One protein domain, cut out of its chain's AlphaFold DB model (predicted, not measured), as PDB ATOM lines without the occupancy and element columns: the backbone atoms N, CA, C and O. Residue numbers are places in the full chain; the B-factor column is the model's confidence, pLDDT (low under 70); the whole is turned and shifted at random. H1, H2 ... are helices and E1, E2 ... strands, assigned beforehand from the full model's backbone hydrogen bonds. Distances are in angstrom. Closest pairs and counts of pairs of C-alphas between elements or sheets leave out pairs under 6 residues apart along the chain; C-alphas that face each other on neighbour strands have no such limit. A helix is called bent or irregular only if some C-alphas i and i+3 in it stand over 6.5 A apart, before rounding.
ATOM      1  N   LEU A   3      14.371 -33.437  48.658       92.25
ATOM      2  CA  LEU A   3      13.758 -33.341  49.974       92.25
ATOM      3  C   LEU A   3      12.645 -32.306  49.930       92.25
ATOM      4  O   LEU A   3      12.763 -31.306  49.211       92.25
ATOM      5  N   ASP A   4      11.631 -32.501  50.760       91.38
ATOM      6  CA  ASP A   4      10.623 -31.474  50.971       91.38
ATOM      7  C   ASP A   4      11.223 -30.192  51.569       91.38
ATOM      8  O   ASP A   4      12.211 -30.184  52.309       91.38
ATOM      9  N   SER A   5      10.574 -29.063  51.270       90.19
ATOM     10  CA  SER A   5      10.987 -27.725  51.730       90.19
ATOM     11  C   SER A   5      11.006 -27.537  53.257       90.19
ATOM     12  O   SER A   5      11.557 -26.557  53.756       90.19
ATOM     13  N   ASP A   6      10.378 -28.443  54.003       93.38
ATOM     14  CA  ASP A   6      10.334 -28.482  55.466       93.38
ATOM     15  C   ASP A   6      11.223 -29.546  56.094       93.38
ATOM     16  O   ASP A   6      11.103 -29.835  57.287       93.38
ATOM     17  N   CYS A   7      12.145 -30.094  55.316       95.12
ATOM     18  CA  CYS A   7      13.254 -30.856  55.846       95.12
ATOM     19  C   CYS A   7      14.388 -29.921  56.271       95.12
ATOM     20  O   CYS A   7      14.783 -29.004  55.549       95.12
ATOM     21  N   VAL A   8      14.943 -30.167  57.456       94.69
ATOM     22  CA  VAL A   8      16.107 -29.448  57.977       94.69
ATOM     23  C   VAL A   8      17.227 -30.444  58.230       94.69
ATOM     24  O   VAL A   8      17.072 -31.364  59.029       94.69
ATOM     25  N   TRP A   9      18.360 -30.231  57.563       94.75
ATOM     26  CA  TRP A   9      19.607 -30.924  57.869       94.75
ATOM     27  C   TRP A   9      20.175 -30.395  59.174       94.75
ATOM     28  O   TRP A   9      20.336 -29.185  59.325       94.75
ATOM     29  N   VAL A  10      20.469 -31.293  60.108       95.25
ATOM     30  CA  VAL A  10      21.045 -30.957  61.416       95.25
ATOM     31  C   VAL A  10      22.390 -31.628  61.677       95.25
ATOM     32  O   VAL A  10      23.090 -31.245  62.616       95.25
ATOM     33  N   ASP A  11      22.774 -32.565  60.815       95.12
ATOM     34  CA  ASP A  11      24.070 -33.234  60.830       95.12
ATOM     35  C   ASP A  11      24.609 -33.430  59.400       95.12
ATOM     36  O   ASP A  11      23.959 -33.048  58.422       95.12
ATOM     37  N   SER A  12      25.815 -33.987  59.279       93.56
ATOM     38  CA  SER A  12      26.468 -34.262  57.999       93.56
ATOM     39  C   SER A  12      25.682 -35.251  57.131       93.56
ATOM     40  O   SER A  12      25.066 -36.201  57.618       93.56
ATOM     41  N   ALA A  13      25.774 -35.061  55.814       93.44
ATOM     42  CA  ALA A  13      25.226 -35.978  54.821       93.44
ATOM     43  C   ALA A  13      26.111 -37.215  54.579       93.44
ATOM     44  O   ALA A  13      25.696 -38.103  53.839       93.44
ATOM     45  N   ASP A  14      27.294 -37.306  55.197       94.44
ATOM     46  CA  ASP A  14      28.291 -38.347  54.896       94.44
ATOM     47  C   ASP A  14      27.738 -39.768  55.046       94.44
ATOM     48  O   ASP A  14      27.918 -40.598  54.159       94.44
ATOM     49  N   ARG A  15      27.000 -40.044  56.132       93.44
ATOM     50  CA  ARG A  15      26.379 -41.363  56.346       93.44
ATOM     51  C   ARG A  15      25.318 -41.680  55.296       93.44
ATOM     52  O   ARG A  15      25.284 -42.788  54.778       93.44
ATOM     53  N   VAL A  16      24.485 -40.693  54.959       94.12
ATOM     54  CA  VAL A  16      23.450 -40.837  53.926       94.12
ATOM     55  C   VAL A  16      24.100 -41.110  52.569       94.12
ATOM     56  O   VAL A  16      23.631 -41.964  51.826       94.12
ATOM     57  N   SER A  17      25.200 -40.418  52.259       93.94
ATOM     58  CA  SER A  17      25.952 -40.615  51.018       93.94
ATOM     59  C   SER A  17      26.587 -42.004  50.948       93.94
ATOM     60  O   SER A  17      26.430 -42.681  49.939       93.94
ATOM     61  N   ALA A  18      27.251 -42.453  52.017       94.31
ATOM     62  CA  ALA A  18      27.895 -43.767  52.062       94.31
ATOM     63  C   ALA A  18      26.888 -44.920  51.894       94.31
ATOM     64  O   ALA A  18      27.143 -45.890  51.172       94.31
ATOM     65  N   ASP A  19      25.714 -44.794  52.512       94.00
ATOM     66  CA  ASP A  19      24.638 -45.770  52.363       94.00
ATOM     67  C   ASP A  19      24.012 -45.712  50.965       94.00
ATOM     68  O   ASP A  19      23.729 -46.754  50.379       94.00
ATOM     69  N   LEU A  20      23.851 -44.525  50.371       93.31
ATOM     70  CA  LEU A  20      23.405 -44.403  48.979       93.31
ATOM     71  C   LEU A  20      24.383 -45.041  47.992       93.31
ATOM     72  O   LEU A  20      23.946 -45.667  47.026       93.31
ATOM     73  N   ASP A  21      25.688 -44.921  48.230       92.81
ATOM     74  CA  ASP A  21      26.698 -45.576  47.399       92.81
ATOM     75  C   ASP A  21      26.600 -47.103  47.505       92.81
ATOM     76  O   ASP A  21      26.691 -47.799  46.489       92.81
ATOM     77  N   SER A  22      26.333 -47.610  48.712       92.25
ATOM     78  CA  SER A  22      26.220 -49.042  49.008       92.25
ATOM     79  C   SER A  22      24.926 -49.661  48.474       92.25
ATOM     80  O   SER A  22      24.943 -50.743  47.887       92.25
ATOM     81  N   TYR A  23      23.800 -48.976  48.661       93.25
ATOM     82  CA  TYR A  23      22.471 -49.520  48.398       93.25
ATOM     83  C   TYR A  23      21.834 -49.025  47.097       93.25
ATOM     84  O   TYR A  23      20.894 -49.633  46.587       93.25
ATOM     85  N   GLY A  24      22.319 -47.916  46.543       94.31
ATOM     86  CA  GLY A  24      21.804 -47.298  45.322       94.31
ATOM     87  C   GLY A  24      20.518 -46.486  45.507       94.31
ATOM     88  O   GLY A  24      20.324 -45.512  44.782       94.31
ATOM     89  N   LEU A  25      19.655 -46.836  46.465       94.81
ATOM     90  CA  LEU A  25      18.427 -46.108  46.798       94.81
ATOM     91  C   LEU A  25      18.107 -46.248  48.289       94.81
ATOM     92  O   LEU A  25      18.268 -47.327  48.849       94.81
ATOM     93  N   LEU A  26      17.630 -45.167  48.907       94.56
ATOM     94  CA  LEU A  26      17.094 -45.163  50.269       94.56
ATOM     95  C   LEU A  26      15.620 -44.752  50.231       94.56
ATOM     96  O   LEU A  26      15.299 -43.616  49.872       94.56
ATOM     97  N   ALA A  27      14.728 -45.669  50.605       92.12
ATOM     98  CA  ALA A  27      13.283 -45.443  50.589       92.12
ATOM     99  C   ALA A  27      12.783 -44.991  51.972       92.12
ATOM    100  O   ALA A  27      13.156 -45.574  52.986       92.12
ATOM    101  N   TYR A  28      11.953 -43.949  52.060       92.94
ATOM    102  CA  TYR A  28      11.478 -43.459  53.359       92.94
ATOM    103  C   TYR A  28      10.156 -44.116  53.769       92.94
ATOM    104  O   TYR A  28       9.103 -43.735  53.275       92.94
ATOM    105  N   ASP A  29      10.192 -45.106  54.660       92.00
ATOM    106  CA  ASP A  29       9.012 -45.880  55.063       92.00
ATOM    107  C   ASP A  29       8.173 -45.128  56.109       92.00
ATOM    108  O   ASP A  29       8.667 -44.751  57.174       92.00
ATOM    109  N   LEU A  30       6.885 -44.922  55.834       88.44
ATOM    110  CA  LEU A  30       5.963 -44.264  56.766       88.44
ATOM    111  C   LEU A  30       5.234 -45.236  57.708       88.44
ATOM    112  O   LEU A  30       4.393 -44.804  58.496       88.44
ATOM    113  N   GLY A  31       5.549 -46.531  57.656       87.31
ATOM    114  CA  GLY A  31       4.973 -47.559  58.526       87.31
ATOM    115  C   GLY A  31       3.525 -47.915  58.183       87.31
ATOM    116  O   GLY A  31       2.823 -48.511  58.997       87.31
ATOM    117  N   GLN A  32       3.068 -47.547  56.986       87.00
ATOM    118  CA  GLN A  32       1.740 -47.858  56.464       87.00
ATOM    119  C   GLN A  32       1.851 -48.449  55.055       87.00
ATOM    120  O   GLN A  32       2.910 -48.403  54.440       87.00
ATOM    121  N   ARG A  33       0.767 -49.035  54.540       85.56
ATOM    122  CA  ARG A  33       0.709 -49.594  53.169       85.56
ATOM    123  C   ARG A  33      -0.407 -49.003  52.320       85.56
ATOM    124  O   ARG A  33      -0.330 -49.013  51.100       85.56
ATOM    125  N   THR A  34      -1.447 -48.514  52.978       87.31
ATOM    126  CA  THR A  34      -2.683 -48.017  52.379       87.31
ATOM    127  C   THR A  34      -2.976 -46.626  52.916       87.31
ATOM    128  O   THR A  34      -2.386 -46.196  53.910       87.31
ATOM    129  N   THR A  35      -3.921 -45.939  52.287       86.31
ATOM    130  CA  THR A  35      -4.473 -44.674  52.783       86.31
ATOM    131  C   THR A  35      -5.990 -44.786  52.864       86.31
ATOM    132  O   THR A  35      -6.574 -45.757  52.385       86.31
ATOM    133  N   ASP A  36      -6.656 -43.772  53.415       86.94
ATOM    134  CA  ASP A  36      -8.124 -43.710  53.427       86.94
ATOM    135  C   ASP A  36      -8.734 -43.691  52.009       86.94
ATOM    136  O   ASP A  36      -9.923 -43.945  51.840       86.94
ATOM    137  N   SER A  37      -7.933 -43.359  50.988       88.06
ATOM    138  CA  SER A  37      -8.372 -43.223  49.591       88.06
ATOM    139  C   SER A  37      -8.028 -44.416  48.697       88.06
ATOM    140  O   SER A  37      -8.635 -44.555  47.639       88.06
ATOM    141  N   LEU A  38      -7.064 -45.257  49.083       91.38
ATOM    142  CA  LEU A  38      -6.714 -46.484  48.363       91.38
ATOM    143  C   LEU A  38      -6.574 -47.637  49.350       91.38
ATOM    144  O   LEU A  38      -5.648 -47.665  50.170       91.38
ATOM    145  N   SER A  39      -7.490 -48.595  49.239       92.31
ATOM    146  CA  SER A  39      -7.464 -49.819  50.025       92.31
ATOM    147  C   SER A  39      -6.401 -50.792  49.508       92.31
ATOM    148  O   SER A  39      -5.867 -50.648  48.409       92.31
ATOM    149  N   GLY A  40      -6.111 -51.832  50.293       91.56
ATOM    150  CA  GLY A  40      -5.203 -52.892  49.851       91.56
ATOM    151  C   GLY A  40      -5.711 -53.614  48.598       91.56
ATOM    152  O   GLY A  40      -4.924 -53.891  47.704       91.56
ATOM    153  N   ALA A  41      -7.024 -53.840  48.497       91.62
ATOM    154  CA  ALA A  41      -7.624 -54.478  47.328       91.62
ATOM    155  C   ALA A  41      -7.479 -53.616  46.063       91.62
ATOM    156  O   ALA A  41      -7.181 -54.143  44.995       91.62
ATOM    157  N   ASP A  42      -7.617 -52.290  46.189       94.44
ATOM    158  CA  ASP A  42      -7.407 -51.373  45.062       94.44
ATOM    159  C   ASP A  42      -5.957 -51.419  44.573       94.44
ATOM    160  O   ASP A  42      -5.705 -51.456  43.370       94.44
ATOM    161  N   LEU A  43      -4.995 -51.428  45.502       94.19
ATOM    162  CA  LEU A  43      -3.571 -51.515  45.171       94.19
ATOM    163  C   LEU A  43      -3.215 -52.861  44.535       94.19
ATOM    164  O   LEU A  43      -2.451 -52.888  43.574       94.19
ATOM    165  N   GLU A  44      -3.775 -53.964  45.033       93.44
ATOM    166  CA  GLU A  44      -3.570 -55.294  44.453       93.44
ATOM    167  C   GLU A  44      -4.095 -55.373  43.014       93.44
ATOM    168  O   GLU A  44      -3.399 -55.899  42.144       93.44
ATOM    169  N   ASP A  45      -5.274 -54.805  42.741       93.81
ATOM    170  CA  ASP A  45      -5.848 -54.735  41.392       93.81
ATOM    171  C   ASP A  45      -4.970 -53.902  40.446       93.81
ATOM    172  O   ASP A  45      -4.586 -54.364  39.371       93.81
ATOM    173  N   ILE A  46      -4.558 -52.704  40.881       95.25
ATOM    174  CA  ILE A  46      -3.670 -51.830  40.100       95.25
ATOM    175  C   ILE A  46      -2.341 -52.534  39.790       95.25
ATOM    176  O   ILE A  46      -1.870 -52.504  38.653       95.25
ATOM    177  N   TYR A  47      -1.719 -53.172  40.782       94.50
ATOM    178  CA  TYR A  47      -0.420 -53.820  40.590       94.50
ATOM    179  C   TYR A  47      -0.523 -55.083  39.747       94.50
ATOM    180  O   TYR A  47       0.359 -55.339  38.932       94.50
ATOM    181  N   THR A  48      -1.619 -55.831  39.877       92.88
ATOM    182  CA  THR A  48      -1.898 -56.985  39.020       92.88
ATOM    183  C   THR A  48      -1.986 -56.571  37.552       92.88
ATOM    184  O   THR A  48      -1.420 -57.250  36.692       92.88
ATOM    185  N   GLU A  49      -2.632 -55.439  37.252       93.19
ATOM    186  CA  GLU A  49      -2.671 -54.878  35.897       93.19
ATOM    187  C   GLU A  49      -1.289 -54.409  35.411       93.19
ATOM    188  O   GLU A  49      -0.911 -54.699  34.274       93.19
ATOM    189  N   LEU A  50      -0.526 -53.710  36.258       93.75
ATOM    190  CA  LEU A  50       0.799 -53.182  35.903       93.75
ATOM    191  C   LEU A  50       1.851 -54.280  35.673       93.75
ATOM    192  O   LEU A  50       2.671 -54.167  34.758       93.75
ATOM    193  N   ASP A  51       1.832 -55.334  36.490       91.38
ATOM    194  CA  ASP A  51       2.775 -56.455  36.409       91.38
ATOM    195  C   ASP A  51       2.290 -57.576  35.485       91.38
ATOM    196  O   ASP A  51       3.061 -58.485  35.167       91.38
ATOM    197  N   GLN A  52       1.020 -57.530  35.067       89.44
ATOM    198  CA  GLN A  52       0.339 -58.603  34.332       89.44
ATOM    199  C   GLN A  52       0.451 -59.955  35.060       89.44
ATOM    200  O   GLN A  52       0.616 -61.011  34.442       89.44
ATOM    201  N   ARG A  53       0.411 -59.924  36.399       86.69
ATOM    202  CA  ARG A  53       0.603 -61.085  37.280       86.69
ATOM    203  C   ARG A  53      -0.352 -61.021  38.468       86.69
ATOM    204  O   ARG A  53      -0.420 -59.980  39.106       86.69
ATOM    205  N   PRO A  54      -1.051 -62.117  38.806       80.50
ATOM    206  CA  PRO A  54      -1.939 -62.135  39.963       80.50
ATOM    207  C   PRO A  54      -1.158 -62.137  41.288       80.50
ATOM    208  O   PRO A  54      -0.026 -62.619  41.341       80.50
ATOM    209  N   GLN A  55      -1.815 -61.682  42.362       72.94
ATOM    210  CA  GLN A  55      -1.340 -61.755  43.755       72.94
ATOM    211  C   GLN A  55      -0.024 -61.000  44.009       72.94
ATOM    212  O   GLN A  55       0.908 -61.518  44.635       72.94
ATOM    213  N   VAL A  56       0.065 -59.759  43.527       80.81
ATOM    214  CA  VAL A  56       1.238 -58.910  43.768       80.81
ATOM    215  C   VAL A  56       1.291 -58.485  45.234       80.81
ATOM    216  O   VAL A  56       0.327 -57.967  45.800       80.81
ATOM    217  N   LYS A  57       2.452 -58.675  45.868       85.12
ATOM    218  CA  LYS A  57       2.682 -58.223  47.241       85.12
ATOM    219  C   LYS A  57       2.637 -56.695  47.292       85.12
ATOM    220  O   LYS A  57       3.472 -56.025  46.699       85.12
ATOM    221  N   ILE A  58       1.725 -56.150  48.091       87.75
ATOM    222  CA  ILE A  58       1.656 -54.706  48.337       87.75
ATOM    223  C   ILE A  58       2.885 -54.291  49.174       87.75
ATOM    224  O   ILE A  58       3.064 -54.819  50.283       87.75
ATOM    225  N   PRO A  59       3.754 -53.393  48.670       87.69
ATOM    226  CA  PRO A  59       4.918 -52.921  49.398       87.69
ATOM    227  C   PRO A  59       4.512 -51.948  50.505       87.69
ATOM    228  O   PRO A  59       3.348 -51.563  50.636       87.69
ATOM    229  N   ASN A  60       5.491 -51.544  51.311       90.56
ATOM    230  CA  ASN A  60       5.295 -50.422  52.217       90.56
ATOM    231  C   ASN A  60       5.087 -49.129  51.418       90.56
ATOM    232  O   ASN A  60       5.560 -48.989  50.289       90.56
ATOM    233  N   TYR A  61       4.332 -48.211  52.011       91.31
ATOM    234  CA  TYR A  61       4.099 -46.886  51.469       91.31
ATOM    235  C   TYR A  61       5.279 -45.995  51.851       91.31
ATOM    236  O   TYR A  61       5.451 -45.623  53.018       91.31
ATOM    237  N   TYR A  62       6.094 -45.676  50.851       92.12
ATOM    238  CA  TYR A  62       7.246 -44.810  51.008       92.12
ATOM    239  C   TYR A  62       6.857 -43.360  50.742       92.12
ATOM    240  O   TYR A  62       6.333 -43.020  49.680       92.12
ATOM    241  N   GLY A  63       7.115 -42.514  51.730       88.62
ATOM    242  CA  GLY A  63       6.799 -41.098  51.698       88.62
ATOM    243  C   GLY A  63       7.591 -40.339  50.636       88.62
ATOM    244  O   GLY A  63       8.794 -40.550  50.475       88.62
ATOM    245  N   GLY A  64       6.917 -39.429  49.929       85.38
ATOM    246  CA  GLY A  64       7.521 -38.571  48.902       85.38
ATOM    247  C   GLY A  64       8.442 -37.478  49.453       85.38
ATOM    248  O   GLY A  64       9.058 -36.753  48.681       85.38
ATOM    249  N   GLU A  65       8.576 -37.354  50.776       89.31
ATOM    250  CA  GLU A  65       9.343 -36.258  51.390       89.31
ATOM    251  C   GLU A  65      10.857 -36.415  51.234       89.31
ATOM    252  O   GLU A  65      11.616 -35.477  51.490       89.31
ATOM    253  N   LEU A  66      11.296 -37.607  50.828       91.50
ATOM    254  CA  LEU A  66      12.669 -37.909  50.469       91.50
ATOM    255  C   LEU A  66      12.701 -38.810  49.232       91.50
ATOM    256  O   LEU A  66      12.253 -39.954  49.260       91.50
ATOM    257  N   PHE A  67      13.378 -38.331  48.192       92.06
ATOM    258  CA  PHE A  67      13.838 -39.152  47.080       92.06
ATOM    259  C   PHE A  67      15.369 -39.171  47.059       92.06
ATOM    260  O   PHE A  67      16.028 -38.190  46.691       92.06
ATOM    261  N   ALA A  68      15.962 -40.289  47.467       93.19
ATOM    262  CA  ALA A  68      17.407 -40.452  47.562       93.19
ATOM    263  C   ALA A  68      17.853 -41.687  46.780       93.19
ATOM    264  O   ALA A  68      17.627 -42.816  47.199       93.19
ATOM    265  N   ALA A  69      18.494 -41.460  45.634       94.50
ATOM    266  CA  ALA A  69      19.005 -42.514  44.770       94.50
ATOM    267  C   ALA A  69      20.292 -42.076  44.062       94.50
ATOM    268  O   ALA A  69      20.509 -40.881  43.821       94.50
ATOM    269  N   ARG A  70      21.131 -43.053  43.715       94.81
ATOM    270  CA  ARG A  70      22.322 -42.901  42.876       94.81
ATOM    271  C   ARG A  70      21.907 -42.662  41.421       94.81
ATOM    272  O   ARG A  70      20.842 -43.100  40.990       94.81
ATOM    273  N   GLY A  71      22.729 -41.946  40.654       93.50
ATOM    274  CA  GLY A  71      22.361 -41.471  39.312       93.50
ATOM    275  C   GLY A  71      21.930 -42.568  38.326       93.50
ATOM    276  O   GLY A  71      20.968 -42.381  37.586       93.50
ATOM    277  N   ASP A  72      22.587 -43.726  38.348       94.19
ATOM    278  CA  ASP A  72      22.222 -44.913  37.560       94.19
ATOM    279  C   ASP A  72      20.870 -45.508  37.987       94.19
ATOM    280  O   ASP A  72      20.072 -45.932  37.149       94.19
ATOM    281  N   VAL A  73      20.566 -45.499  39.286       94.94
ATOM    282  CA  VAL A  73      19.279 -45.972  39.810       94.94
ATOM    283  C   VAL A  73      18.145 -45.020  39.439       94.94
ATOM    284  O   VAL A  73      17.066 -45.483  39.075       94.94
ATOM    285  N   ILE A  74      18.392 -43.706  39.436       94.81
ATOM    286  CA  ILE A  74      17.410 -42.709  38.980       94.81
ATOM    287  C   ILE A  74      16.967 -43.007  37.546       94.81
ATOM    288  O   ILE A  74      15.774 -42.976  37.264       94.81
ATOM    289  N   GLN A  75      17.896 -43.346  36.648       95.25
ATOM    290  CA  GLN A  75      17.555 -43.684  35.261       95.25
ATOM    291  C   GLN A  75      16.620 -44.896  35.177       95.25
ATOM    292  O   GLN A  75      15.663 -44.880  34.405       95.25
ATOM    293  N   ARG A  76      16.853 -45.918  36.012       95.88
ATOM    294  CA  ARG A  76      15.977 -47.095  36.101       95.88
ATOM    295  C   ARG A  76      14.592 -46.742  36.636       95.88
ATOM    296  O   ARG A  76      13.607 -47.222  36.095       95.88
ATOM    297  N   VAL A  77      14.512 -45.893  37.662       95.06
ATOM    298  CA  VAL A  77      13.231 -45.418  38.212       95.06
ATOM    299  C   VAL A  77      12.453 -44.638  37.152       95.06
ATOM    300  O   VAL A  77      11.289 -44.936  36.906       95.06
ATOM    301  N   VAL A  78      13.100 -43.685  36.478       95.06
ATOM    302  CA  VAL A  78      12.473 -42.848  35.441       95.06
ATOM    303  C   VAL A  78      11.937 -43.684  34.278       95.06
ATOM    304  O   VAL A  78      10.863 -43.376  33.763       95.06
ATOM    305  N   ALA A  79      12.632 -44.758  33.898       96.38
ATOM    306  CA  ALA A  79      12.183 -45.662  32.841       96.38
ATOM    307  C   ALA A  79      10.837 -46.350  33.154       96.38
ATOM    308  O   ALA A  79      10.101 -46.681  32.229       96.38
ATOM    309  N   GLU A  80      10.486 -46.523  34.433       95.75
ATOM    310  CA  GLU A  80       9.218 -47.135  34.854       95.75
ATOM    311  C   GLU A  80       8.072 -46.117  34.988       95.75
ATOM    312  O   GLU A  80       6.905 -46.492  34.910       95.75
ATOM    313  N   ILE A  81       8.362 -44.819  35.154       95.25
ATOM    314  CA  ILE A  81       7.329 -43.797  35.424       95.25
ATOM    315  C   ILE A  81       6.285 -43.732  34.302       95.25
ATOM    316  O   ILE A  81       5.095 -43.585  34.583       95.25
ATOM    317  N   GLY A  82       6.714 -43.849  33.041       94.81
ATOM    318  CA  GLY A  82       5.824 -43.724  31.884       94.81
ATOM    319  C   GLY A  82       4.679 -44.739  31.900       94.81
ATOM    320  O   GLY A  82       3.518 -44.353  31.786       94.81
ATOM    321  N   SER A  83       4.989 -46.019  32.127       94.25
ATOM    322  CA  SER A  83       3.986 -47.094  32.133       94.25
ATOM    323  C   SER A  83       3.011 -46.965  33.308       94.25
ATOM    324  O   SER A  83       1.801 -47.131  33.141       94.25
ATOM    325  N   VAL A  84       3.517 -46.595  34.488       96.00
ATOM    326  CA  VAL A  84       2.701 -46.392  35.695       96.00
ATOM    327  C   VAL A  84       1.760 -45.197  35.535       96.00
ATOM    328  O   VAL A  84       0.588 -45.252  35.927       96.00
ATOM    329  N   TRP A  85       2.254 -44.120  34.924       95.81
ATOM    330  CA  TRP A  85       1.463 -42.931  34.631       95.81
ATOM    331  C   TRP A  85       0.359 -43.215  33.609       95.81
ATOM    332  O   TRP A  85      -0.797 -42.861  33.838       95.81
ATOM    333  N   GLU A  86       0.682 -43.906  32.514       95.75
ATOM    334  CA  GLU A  86      -0.291 -44.290  31.487       95.75
ATOM    335  C   GLU A  86      -1.398 -45.189  32.046       95.75
ATOM    336  O   GLU A  86      -2.578 -44.921  31.799       95.75
ATOM    337  N   ASN A  87      -1.050 -46.192  32.861       96.25
ATOM    338  CA  ASN A  87      -2.040 -47.017  33.557       96.25
ATOM    339  C   ASN A  87      -2.951 -46.159  34.449       96.25
ATOM    340  O   ASN A  87      -4.176 -46.262  34.369       96.25
ATOM    341  N   SER A  88      -2.373 -45.248  35.236       96.44
ATOM    342  CA  SER A  88      -3.141 -44.369  36.126       96.44
ATOM    343  C   SER A  88      -4.099 -43.452  35.351       96.44
ATOM    344  O   SER A  88      -5.243 -43.251  35.773       96.44
ATOM    345  N   LEU A  89      -3.678 -42.933  34.192       96.50
ATOM    346  CA  LEU A  89      -4.530 -42.147  33.294       96.50
ATOM    347  C   LEU A  89      -5.648 -42.984  32.665       96.50
ATOM    348  O   LEU A  89      -6.772 -42.497  32.533       96.50
ATOM    349  N   GLN A  90      -5.366 -44.226  32.275       97.06
ATOM    350  CA  GLN A  90      -6.378 -45.115  31.715       97.06
ATOM    351  C   GLN A  90      -7.436 -45.470  32.765       97.06
ATOM    352  O   GLN A  90      -8.628 -45.288  32.524       97.06
ATOM    353  N   ARG A  91      -7.007 -45.850  33.972       96.81
ATOM    354  CA  ARG A  91      -7.909 -46.120  35.100       96.81
ATOM    355  C   ARG A  91      -8.739 -44.894  35.475       96.81
ATOM    356  O   ARG A  91      -9.927 -45.026  35.759       96.81
ATOM    357  N   PHE A  92      -8.167 -43.687  35.384       96.56
ATOM    358  CA  PHE A  92      -8.926 -42.446  35.561       96.56
ATOM    359  C   PHE A  92     -10.070 -42.297  34.550       96.56
ATOM    360  O   PHE A  92     -11.189 -41.982  34.952       96.56
ATOM    361  N   LYS A  93      -9.804 -42.539  33.258       97.38
ATOM    362  CA  LYS A  93     -10.829 -42.485  32.197       97.38
ATOM    363  C   LYS A  93     -11.948 -43.503  32.424       97.38
ATOM    364  O   LYS A  93     -13.086 -43.242  32.061       97.38
ATOM    365  N   GLU A  94     -11.620 -44.638  33.033       97.12
ATOM    366  CA  GLU A  94     -12.556 -45.723  33.346       97.12
ATOM    367  C   GLU A  94     -13.261 -45.559  34.704       97.12
ATOM    368  O   GLU A  94     -13.990 -46.454  35.123       97.12
ATOM    369  N   HIS A  95     -13.053 -44.438  35.403       96.19
ATOM    370  CA  HIS A  95     -13.578 -44.202  36.754       96.19
ATOM    371  C   HIS A  95     -13.161 -45.269  37.786       96.19
ATOM    372  O   HIS A  95     -13.877 -45.520  38.756       96.19
ATOM    373  N   LYS A  96     -11.982 -45.870  37.604       96.25
ATOM    374  CA  LYS A  96     -11.382 -46.831  38.536       96.25
ATOM    375  C   LYS A  96     -10.442 -46.141  39.540       96.25
ATOM    376  O   LYS A  96      -9.893 -45.071  39.239       96.25
ATOM    377  N   PRO A  97     -10.196 -46.753  40.718       96.00
ATOM    378  CA  PRO A  97      -9.112 -46.352  41.618       96.00
ATOM    379  C   PRO A  97      -7.774 -46.310  40.874       96.00
ATOM    380  O   PRO A  97      -7.541 -47.133  39.997       96.00
ATOM    381  N   LYS A  98      -6.890 -45.366  41.197       95.50
ATOM    382  CA  LYS A  98      -5.599 -45.172  40.513       95.50
ATOM    383  C   LYS A  98      -4.550 -44.673  41.492       95.50
ATOM    384  O   LYS A  98      -4.915 -44.043  42.486       95.50
ATOM    385  N   LEU A  99      -3.272 -44.844  41.163       94.94
ATOM    386  CA  LEU A  99      -2.200 -44.175  41.896       94.94
ATOM    387  C   LEU A  99      -2.318 -42.667  41.630       94.94
ATOM    388  O   LEU A  99      -2.180 -42.206  40.498       94.94
ATOM    389  N   TYR A 100      -2.689 -41.908  42.659       89.88
ATOM    390  CA  TYR A 100      -3.065 -40.496  42.518       89.88
ATOM    391  C   TYR A 100      -1.976 -39.520  42.976       89.88
ATOM    392  O   TYR A 100      -2.105 -38.318  42.753       89.88
ATOM    393  N   GLU A 101      -0.921 -40.019  43.612       90.69
ATOM    394  CA  GLU A 101       0.180 -39.228  44.155       90.69
ATOM    395  C   GLU A 101       1.524 -39.907  43.894       90.69
ATOM    396  O   GLU A 101       1.610 -41.120  43.683       90.69
ATOM    397  N   GLU A 102       2.579 -39.098  43.942       91.12
ATOM    398  CA  GLU A 102       3.958 -39.511  43.688       91.12
ATOM    399  C   GLU A 102       4.409 -40.663  44.597       91.12
ATOM    400  O   GLU A 102       5.016 -41.616  44.118       91.12
ATOM    401  N   ALA A 103       4.057 -40.624  45.885       92.00
ATOM    402  CA  ALA A 103       4.458 -41.633  46.864       92.00
ATOM    403  C   ALA A 103       3.990 -43.050  46.486       92.00
ATOM    404  O   ALA A 103       4.763 -44.004  46.580       92.00
ATOM    405  N   PHE A 104       2.760 -43.203  45.983       93.62
ATOM    406  CA  PHE A 104       2.265 -44.498  45.506       93.62
ATOM    407  C   PHE A 104       2.999 -44.979  44.252       93.62
ATOM    408  O   PHE A 104       3.368 -46.151  44.170       93.62
ATOM    409  N   VAL A 105       3.246 -44.074  43.300       94.25
ATOM    410  CA  VAL A 105       3.998 -44.378  42.074       94.25
ATOM    411  C   VAL A 105       5.408 -44.853  42.420       94.25
ATOM    412  O   VAL A 105       5.829 -45.922  41.978       94.25
ATOM    413  N   LEU A 106       6.121 -44.105  43.263       93.44
ATOM    414  CA  LEU A 106       7.467 -44.457  43.705       93.44
ATOM    415  C   LEU A 106       7.479 -45.759  44.505       93.44
ATOM    416  O   LEU A 106       8.345 -46.597  44.272       93.44
ATOM    417  N   SER A 107       6.498 -45.978  45.383       93.31
ATOM    418  CA  SER A 107       6.431 -47.202  46.187       93.31
ATOM    419  C   SER A 107       6.298 -48.461  45.340       93.31
ATOM    420  O   SER A 107       6.983 -49.456  45.592       93.31
ATOM    421  N   TYR A 108       5.466 -48.399  44.302       93.94
ATOM    422  CA  TYR A 108       5.356 -49.468  43.320       93.94
ATOM    423  C   TYR A 108       6.673 -49.672  42.553       93.94
ATOM    424  O   TYR A 108       7.175 -50.793  42.477       93.94
ATOM    425  N   ILE A 109       7.278 -48.597  42.034       94.56
ATOM    426  CA  ILE A 109       8.519 -48.692  41.248       94.56
ATOM    427  C   ILE A 109       9.669 -49.257  42.093       94.56
ATOM    428  O   ILE A 109      10.410 -50.122  41.625       94.56
ATOM    429  N   TYR A 110       9.812 -48.831  43.349       93.69
ATOM    430  CA  TYR A 110      10.835 -49.364  44.252       93.69
ATOM    431  C   TYR A 110      10.643 -50.852  44.491       93.69
ATOM    432  O   TYR A 110      11.611 -51.608  44.436       93.69
ATOM    433  N   HIS A 111       9.399 -51.285  44.705       92.00
ATOM    434  CA  HIS A 111       9.080 -52.697  44.852       92.00
ATOM    435  C   HIS A 111       9.462 -53.498  43.606       92.00
ATOM    436  O   HIS A 111      10.210 -54.471  43.709       92.00
ATOM    437  N   ARG A 112       9.022 -53.039  42.431       91.62
ATOM    438  CA  ARG A 112       9.290 -53.677  41.137       91.62
ATOM    439  C   ARG A 112      10.781 -53.777  40.822       91.62
ATOM    440  O   ARG A 112      11.230 -54.775  40.264       91.62
ATOM    441  N   LEU A 113      11.561 -52.762  41.193       92.38
ATOM    442  CA  LEU A 113      13.007 -52.722  40.961       92.38
ATOM    443  C   LEU A 113      13.840 -53.398  42.064       92.38
ATOM    444  O   LEU A 113      15.057 -53.514  41.894       92.38
ATOM    445  N   GLY A 114      13.209 -53.859  43.151       90.81
ATOM    446  CA  GLY A 114      13.860 -54.585  44.245       90.81
ATOM    447  C   GLY A 114      14.480 -53.714  45.347       90.81
ATOM    448  O   GLY A 114      15.318 -54.207  46.093       90.81
TER     449      GLY A 114
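AT A GLANCE: This is residues 3 to 114 of the 219 residues of an uncharacterized protein of Cyanothece sp. SIO1E1 (UniProt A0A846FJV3). H4 sits in the middle of an elongated body, with the long bent helix H3 running lengthwise past it and H2 near the end away from H1. H1 lies at the other end, away from the other helices, and residues 8 to 15 stick out there. The printed part has 112 residues with four named helices and two named strands, in the order E1 H1 H2 E2 H3 H4, and is mostly helix by class. It is compact, with a radius of gyration of the C-alphas of 15.1 A, and spans 47 by 28 by 23 A.

HOW THE PARTS SIT: E1, residues 7 to 9, and E2, residues 66 to 69, pair with no named strand. H1, residues 14 to 23, touches no helix; its closest C-alpha pair with E2 is Leu 20 and Ala 69, 6.4 A. Residues 25 to 26 pair antiparallel with residues 68 to 69 of E2. H3, residues 71 to 93, was assigned as one helix by its hydrogen bonds but is bent, with C-alphas 79 and 82 6.7 A apart; its arms are H3a, residues 71 to 79, and H3b, residues 82 to 93. H2, residues 40 to 51, only just touches H3b, with 3 pairs of C-alphas within 8 A, through its residue 50 alone; the closest are Leu 50 and Val 84, 7.1 A. H4, residues 102 to 113, only just touches H3a, also with 3 pairs, through its residues 109 to 113 alone; the closest C-alphas are Val 77 and Ile 109, 6.5 A, about perpendicular at 75 degrees. In H1, H2, H3a, H3b and H4 every O i to N i+4 pair is within hydrogen-bond range.

IN THESE COORDINATES: E1 begins at C-alpha 7, (13.254, -30.856, 55.846). From first to last C-alpha H1 measures 14.2 A, H2 16.0 A, H3b 16.7 A and H4 16.2 A, ending at C-alpha 113, (13.007, -52.722, 40.961).

THE WHOLE: The farthest C-alphas, Ser 12 and Glu 94, are 47.6 A apart. The printed part has no cut; the links H1 to H2 and H2 to E2 are long. No printed residue is under 70 in pLDDT.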